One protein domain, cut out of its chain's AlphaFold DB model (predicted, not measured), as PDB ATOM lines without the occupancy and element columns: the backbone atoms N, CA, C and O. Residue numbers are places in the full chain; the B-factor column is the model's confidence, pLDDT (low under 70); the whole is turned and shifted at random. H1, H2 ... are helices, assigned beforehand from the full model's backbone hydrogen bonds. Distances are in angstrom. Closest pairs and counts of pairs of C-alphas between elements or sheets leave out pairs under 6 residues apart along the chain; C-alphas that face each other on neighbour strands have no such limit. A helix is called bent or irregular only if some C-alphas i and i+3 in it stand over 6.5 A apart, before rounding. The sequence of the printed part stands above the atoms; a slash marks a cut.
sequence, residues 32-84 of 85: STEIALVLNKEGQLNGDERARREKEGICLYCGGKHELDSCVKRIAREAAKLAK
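Overview. This is residues 32 to 84 of the 85 residues of an uncharacterized protein of Puccinia sorghi (UniProt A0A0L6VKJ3). The domain is a loose string of three helices, with H1 and H2 near each other at one end in a steep corner, a winding loop of residues 57 to 71 through the middle, and H3 at the other end. Residues 75 to 84, of which 75 to 82 belong to H3, stick out from the body as an arm. The printed part has 53 residues with three named helices, in the order H1, H2, H3 along the chain, and no named strand; the class is all helix, meaning that its named elements are helices. The whole is loose, with a radius of gyration of the C-alphas of 12.4 A, and the C-alphas span 34 by 24 by 15 A.

Arrangement. H1, residues 32 to 38, and H2, residues 47 to 56, are close but not clearly touching, with 2 pairs of C-alphas within 8 A. Their closest C-alphas are those of Val 38 and Glu 49, 5.9 A apart. The two helices run the same way at a steep tilt of 61 degrees, and their centres are 15.1 A apart. H3, residues 72 to 82, touches no helix: H1 and H3 are apart, and so are H2 and H3. In H2 and H3 every pair of O i and N i+4 is within hydrogen-bond range, and in H1 2 of 3 such pairs are.

Along the chain. H1 begins at Ser 32, whose C-alpha is at (130.692, 135.045, 100.852), and runs 10.3 A to the C-alpha of Val 38. After residues 39 to 46, H2 begins at Gly 47, with its C-alpha at (145.295, 144.622, 106.703), and runs 14.1 A to the C-alpha of Glu 56. Residues 57 to 71 hold no named element, and their C-alphas lie 2 to 12 A from the mean of the C-alphas. H3 has 11 residues and is the longest helix; it runs 15.4 A from Val 72 to Leu 82, whose C-alpha is at (157.059, 120.069, 94.206). No helix is bent or irregular.

Size, cuts and confidence. The two C-alphas farthest apart are those of Lys 55 and Lys 84, at 35.5 A, and the C-alphas of Ser 32 and Lys 84, the first and last printed, are 30.6 A apart. Without residues 75 to 84, which stand free, the body has 43 residues, spans 28 by 21 by 15 A and has a radius of gyration of 10.4 A. The printed part has no cut. The link from H1 to H2 is short, with 8 residues, and the link from H2 to H3 is long, with 15 residues. The mean pLDDT of the printed part is 89.0, and residues 32 to 36 are under 70.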
ATOM      1  N   SER A  32     130.029 134.055 101.694       58.59
ATOM      2  CA  SER A  32     130.692 135.045 100.852       58.59
ATOM      3  C   SER A  32     131.071 136.323 101.605       58.59
ATOM      4  O   SER A  32     132.167 136.834 101.390       58.59
ATOM      5  N   THR A  33     130.221 136.827 102.502       57.03
ATOM      6  CA  THR A  33     130.493 138.081 103.225       57.03
ATOM      7  C   THR A  33     131.510 137.883 104.343       57.03
ATOM      8  O   THR A  33     132.368 138.732 104.541       57.03
ATOM      9  N   GLU A  34     131.467 136.740 105.034       61.34
ATOM     10  CA  GLU A  34     132.420 136.398 106.101       61.34
ATOM     11  C   GLU A  34     133.842 136.199 105.551       61.34
ATOM     12  O   GLU A  34     134.817 136.613 106.172       61.34
ATOM     13  N   ILE A  35     133.972 135.645 104.339       61.38
ATOM     14  CA  ILE A  35     135.273 135.505 103.671       61.38
ATOM     15  C   ILE A  35     135.813 136.867 103.223       61.38
ATOM     16  O   ILE A  35     137.012 137.086 103.341       61.38
ATOM     17  N   ALA A  36     134.959 137.792 102.770       60.47
ATOM     18  CA  ALA A  36     135.378 139.143 102.380       60.47
ATOM     19  C   ALA A  36     135.890 139.992 103.563       60.47
ATOM     20  O   ALA A  36     136.641 140.940 103.358       60.47
ATOM     21  N   LEU A  37     135.507 139.650 104.801       70.25
ATOM     22  CA  LEU A  37     136.072 140.267 106.009       70.25
ATOM     23  C   LEU A  37     137.506 139.790 106.283       70.25
ATOM     24  O   LEU A  37     138.291 140.501 106.904       70.25
ATOM     25  N   VAL A  38     137.842 138.586 105.822       80.81
ATOM     26  CA  VAL A  38     139.139 137.944 106.057       80.81
ATOM     27  C   VAL A  38     140.087 138.181 104.882       80.81
ATOM     28  O   VAL A  38     141.272 138.431 105.094       80.81
ATOM     29  N   LEU A  39     139.576 138.100 103.653       86.88
ATOM     30  CA  LEU A  39     140.332 138.200 102.411       86.88
ATOM     31  C   LEU A  39     139.890 139.412 101.585       86.88
ATOM     32  O   LEU A  39     138.697 139.666 101.426       86.88
ATOM     33  N   ASN A  40     140.855 140.122 101.009       87.31
ATOM     34  CA  ASN A  40     140.620 141.161 100.014       87.31
ATOM     35  C   ASN A  40     140.147 140.564  98.674       87.31
ATOM     36  O   ASN A  40     140.018 139.345  98.509       87.31
ATOM     37  N   LYS A  41     139.875 141.434  97.694       86.50
ATOM     38  CA  LYS A  41     139.377 141.039  96.364       86.50
ATOM     39  C   LYS A  41     140.377 140.137  95.629       86.50
ATOM     40  O   LYS A  41     139.981 139.323  94.802       86.50
ATOM     41  N   GLU A  42     141.653 140.251  95.976       84.94
ATOM     42  CA  GLU A  42     142.785 139.507  95.435       84.94
ATOM     43  C   GLU A  42     143.005 138.157  96.150       84.94
ATOM     44  O   GLU A  42     143.889 137.387  95.769       84.94
ATOM     45  N   GLY A  43     142.213 137.845  97.182       85.00
ATOM     46  CA  GLY A  43     142.306 136.600  97.947       85.00
ATOM     47  C   GLY A  43     143.439 136.565  98.980       85.00
ATOM     48  O   GLY A  43     143.809 135.485  99.441       85.00
ATOM     49  N   GLN A  44     143.999 137.718  99.345       87.88
ATOM     50  CA  GLN A  44     145.012 137.882 100.393       87.88
ATOM     51  C   GLN A  44     144.365 138.384 101.683       87.88
ATOM     52  O   GLN A  44     143.294 138.977 101.637       87.88
ATOM     53  N   LEU A  45     145.003 138.180 102.837       91.12
ATOM     54  CA  LEU A  45     144.484 138.726 104.094       91.12
ATOM     55  C   LEU A  45     144.349 140.250 104.017       91.12
ATOM     56  O   LEU A  45     145.280 140.931 103.587       91.12
ATOM     57  N   ASN A  46     143.212 140.775 104.472       91.62
ATOM     58  CA  ASN A  46     143.070 142.216 104.650       91.62
ATOM     59  C   ASN A  46     144.012 142.721 105.766       91.62
ATOM     60  O   ASN A  46     144.399 141.951 106.649       91.62
ATOM     61  N   GLY A  47     144.366 144.011 105.743       91.31
ATOM     62  CA  GLY A  47     145.295 144.622 106.703       91.31
ATOM     63  C   GLY A  47     144.870 144.430 108.162       91.31
ATOM     64  O   GLY A  47     145.684 144.006 108.982       91.31
ATOM     65  N   ASP A  48     143.585 144.633 108.462       90.88
ATOM     66  CA  ASP A  48     143.039 144.476 109.818       90.88
ATOM     67  C   ASP A  48     143.101 143.025 110.312       90.88
ATOM     68  O   ASP A  48     143.514 142.752 111.439       90.88
ATOM     69  N   GLU A  49     142.735 142.067 109.456       92.69
ATOM     70  CA  GLU A  49     142.807 140.640 109.780       92.69
ATOM     71  C   GLU A  49     144.262 140.198 109.956       92.69
ATOM     72  O   GLU A  49     144.567 139.446 110.880       92.69
ATOM     73  N   ARG A  50     145.180 140.685 109.112       92.62
ATOM     74  CA  ARG A  50     146.612 140.419 109.262       92.62
ATOM     75  C   ARG A  50     147.123 140.939 110.606       92.62
ATOM     76  O   ARG A  50     147.723 140.161 111.343       92.62
ATOM     77  N   ALA A  51     146.822 142.191 110.950       93.50
ATOM     78  CA  ALA A  51     147.209 142.782 112.227       93.50
ATOM     79  C   ALA A  51     146.616 142.011 113.417       93.50
ATOM     80  O   ALA A  51     147.316 141.767 114.402       93.50
ATOM     81  N   ARG A  52     145.358 141.546 113.324       94.75
ATOM     82  CA  ARG A  52     144.753 140.684 114.354       94.75
ATOM     83  C   ARG A  52     145.523 139.375 114.505       94.75
ATOM     84  O   ARG A  52     145.834 138.987 115.626       94.75
ATOM     85  N   ARG A  53     145.857 138.706 113.396       95.06
ATOM     86  CA  ARG A  53     146.590 137.433 113.437       95.06
ATOM     87  C   ARG A  53     148.002 137.577 113.989       95.06
ATOM     88  O   ARG A  53     148.421 136.724 114.765       95.06
ATOM     89  N   GLU A  54     148.700 138.649 113.623       92.75
ATOM     90  CA  GLU A  54     150.023 138.986 114.163       92.75
ATOM     91  C   GLU A  54     149.937 139.265 115.672       92.75
ATOM     92  O   GLU A  54     150.721 138.715 116.442       92.75
ATOM     93  N   LYS A  55     148.929 140.030 116.115       94.81
ATOM     94  CA  LYS A  55     148.701 140.334 117.535       94.81
ATOM     95  C   LYS A  55     148.330 139.099 118.364       94.81
ATOM     96  O   LYS A  55     148.763 138.969 119.504       94.81
ATOM     97  N   GLU A  56     147.503 138.215 117.816       94.06
ATOM     98  CA  GLU A  56     147.052 136.989 118.486       94.06
ATOM     99  C   GLU A  56     148.070 135.841 118.377       94.06
ATOM    100  O   GLU A  56     147.873 134.795 118.995       94.06
ATOM    101  N   GLY A  57     149.140 136.011 117.592       94.31
ATOM    102  CA  GLY A  57     150.134 134.964 117.354       94.31
ATOM    103  C   GLY A  57     149.546 133.734 116.655       94.31
ATOM    104  O   GLY A  57     149.943 132.603 116.936       94.31
ATOM    105  N   ILE A  58     148.564 133.930 115.770       94.81
ATOM    106  CA  ILE A  58     147.920 132.847 115.018       94.81
ATOM    107  C   ILE A  58     148.396 132.816 113.564       94.81
ATOM    108  O   ILE A  58     148.782 133.819 112.967       94.81
ATOM    109  N   CYS A  59     148.345 131.632 112.961       95.50
ATOM    110  CA  CYS A  59     148.903 131.355 111.647       95.50
ATOM    111  C   CYS A  59     148.349 132.283 110.555       95.50
ATOM    112  O   CYS A  59     147.156 132.249 110.226       95.50
ATOM    113  N   LEU A  60     149.239 133.025 109.890       93.75
ATOM    114  CA  LEU A  60     148.878 133.902 108.771       93.75
ATOM    115  C   LEU A  60     148.309 133.139 107.566       93.75
ATOM    116  O   LEU A  60     147.573 133.708 106.773       93.75
ATOM    117  N   TYR A  61     148.565 131.836 107.442       93.31
ATOM    118  CA  TYR A  61     148.023 131.039 106.343       93.31
ATOM    119  C   TYR A  61     146.626 130.488 106.647       93.31
ATOM    120  O   TYR A  61     145.688 130.729 105.891       93.31
ATOM    121  N   CYS A  62     146.450 129.762 107.757       92.88
ATOM    122  CA  CYS A  62     145.189 129.060 108.028       92.88
ATOM    123  C   CYS A  62     144.421 129.513 109.276       92.88
ATOM    124  O   CYS A  62     143.402 128.894 109.576       92.88
ATOM    125  N   GLY A  63     144.906 130.514 110.016       92.12
ATOM    126  CA  GLY A  63     144.250 131.037 111.223       92.12
ATOM    127  C   GLY A  63     144.271 130.090 112.428       92.12
ATOM    128  O   GLY A  63     143.457 130.234 113.331       92.12
ATOM    129  N   GLY A  64     145.149 129.081 112.435       94.12
ATOM    130  CA  GLY A  64     145.305 128.157 113.565       94.12
ATOM    131  C   GLY A  64     146.264 128.681 114.638       94.12
ATOM    132  O   GLY A  64     147.097 129.536 114.351       94.12
ATOM    133  N   LYS A  65     146.190 128.128 115.856       95.38
ATOM    134  CA  LYS A  65     147.127 128.403 116.963       95.38
ATOM    135  C   LYS A  65     148.479 127.718 116.737       95.38
ATOM    136  O   LYS A  65     148.783 126.717 117.378       95.38
ATOM    137  N   HIS A  66     149.222 128.183 115.745       95.38
ATOM    138  CA  HIS A  66     150.556 127.704 115.406       95.38
ATOM    139  C   HIS A  66     151.270 128.729 114.524       95.38
ATOM    140  O   HIS A  66     150.623 129.549 113.868       95.38
ATOM    141  N   GLU A  67     152.596 128.655 114.462       93.44
ATOM    142  CA  GLU A  67     153.403 129.521 113.603       93.44
ATOM    143  C   GLU A  67     153.317 129.108 112.134       93.44
ATOM    144  O   GLU A  67     153.072 127.943 111.806       93.44
ATOM    145  N   LEU A  68     153.569 130.054 111.231       93.06
ATOM    146  CA  LEU A  68     153.431 129.851 109.789       93.06
ATOM    147  C   LEU A  68     154.268 128.675 109.255       93.06
ATOM    148  O   LEU A  68     153.830 127.988 108.328       93.06
ATOM    149  N   ASP A  69     155.443 128.433 109.829       91.94
ATOM    150  CA  ASP A  69     156.369 127.380 109.392       91.94
ATOM    151  C   ASP A  69     155.953 125.990 109.883       91.94
ATOM    152  O   ASP A  69     156.122 125.001 109.176       91.94
ATOM    153  N   SER A  70     155.276 125.918 111.029       94.88
ATOM    154  CA  SER A  70     154.661 124.684 111.538       94.88
ATOM    155  C   SER A  70     153.295 124.371 110.902       94.88
ATOM    156  O   SER A  70     152.655 123.363 111.216       94.88
ATOM    157  N   CYS A  71     152.811 125.228 109.996       96.81
ATOM    158  CA  CYS A  71     151.499 125.065 109.390       96.81
ATOM    159  C   CYS A  71     151.461 123.860 108.442       96.81
ATOM    160  O   CYS A  71     151.845 123.945 107.273       96.81
ATOM    161  N   VAL A  72     150.872 122.758 108.909       96.25
ATOM    162  CA  VAL A  72     150.692 121.519 108.131       96.25
ATOM    163  C   VAL A  72     150.024 121.781 106.779       96.25
ATOM    164  O   VAL A  72     150.420 121.217 105.762       96.25
ATOM    165  N   LYS A  73     149.036 122.686 106.730       95.38
ATOM    166  CA  LYS A  73     148.339 123.022 105.478       95.38
ATOM    167  C   LYS A  73     149.230 123.778 104.484       95.38
ATOM    168  O   LYS A  73     149.017 123.645 103.278       95.38
ATOM    169  N   ARG A  74     150.186 124.584 104.963       96.12
ATOM    170  CA  ARG A  74     151.182 125.262 104.116       96.12
ATOM    171  C   ARG A  74     152.191 124.240 103.606       96.12
ATOM    172  O   ARG A  74     152.367 124.135 102.398       96.12
ATOM    173  N   ILE A  75     152.755 123.435 104.506       96.44
ATOM    174  CA  ILE A  75     153.721 122.375 104.185       96.44
ATOM    175  C   ILE A  75     153.151 121.424 103.124       96.44
ATOM    176  O   ILE A  75     153.781 121.199 102.096       96.44
ATOM    177  N   ALA A  76     151.923 120.935 103.317       96.44
ATOM    178  CA  ALA A  76     151.264 120.049 102.361       96.44
ATOM    179  C   ALA A  76     151.061 120.704 100.982       96.44
ATOM    180  O   ALA A  76     151.234 120.048  99.955       96.44
ATOM    181  N   ARG A  77     150.717 122.003 100.937       95.00
ATOM    182  CA  ARG A  77     150.583 122.744  99.672       95.00
ATOM    183  C   ARG A  77     151.927 122.869  98.957       95.00
ATOM    184  O   ARG A  77     151.970 122.653  97.749       95.00
ATOM    185  N   GLU A  78     152.993 123.222  99.669       94.81
ATOM    186  CA  GLU A  78     154.329 123.345  99.073       94.81
ATOM    187  C   GLU A  78     154.852 121.987  98.584       94.81
ATOM    188  O   GLU A  78     155.310 121.886  97.447       94.81
ATOM    189  N   ALA A  79     154.667 120.915  99.360       95.62
ATOM    190  CA  ALA A  79     154.992 119.556  98.929       95.62
ATOM    191  C   ALA A  79     154.229 119.156  97.650       95.62
ATOM    192  O   ALA A  79     154.811 118.610  96.713       95.62
ATOM    193  N   ALA A  80     152.939 119.493  97.559       96.12
ATOM    194  CA  ALA A  80     152.133 119.221  96.370       96.12
ATOM    195  C   ALA A  80     152.563 120.036  95.135       96.12
ATOM    196  O   ALA A  80     152.351 119.580  94.013       96.12
ATOM    197  N   LYS A  81     153.146 121.231  95.308       94.31
ATOM    198  CA  LYS A  81     153.736 121.997  94.196       94.31
ATOM    199  C   LYS A  81     155.005 121.327  93.673       94.31
ATOM    200  O   LYS A  81     155.214 121.313  92.466       94.31
ATOM    201  N   LEU A  82     155.824 120.771  94.567       92.50
ATOM    202  CA  LEU A  82     157.059 120.069  94.206       92.50
ATOM    203  C   LEU A  82     156.783 118.757  93.467       92.50
ATOM    204  O   LEU A  82     157.472 118.461  92.505       92.50
ATOM    205  N   ALA A  83     155.733 118.024  93.841       90.31
ATOM    206  CA  ALA A  83     155.336 116.782  93.168       90.31
ATOM    207  C   ALA A  83     154.758 116.977  91.746       90.31
ATOM    208  O   ALA A  83     154.429 116.000  91.079       90.31
ATOM    209  N   LYS A  84     154.561 118.229  91.308       82.31
ATOM    210  CA  LYS A  84     154.032 118.587  89.979       82.31
ATOM    211  C   LYS A  84     155.099 119.151  89.033       82.31
ATOM    212  O   LYS A  84     154.745 119.603  87.946       82.31
TER     213      LYS A  84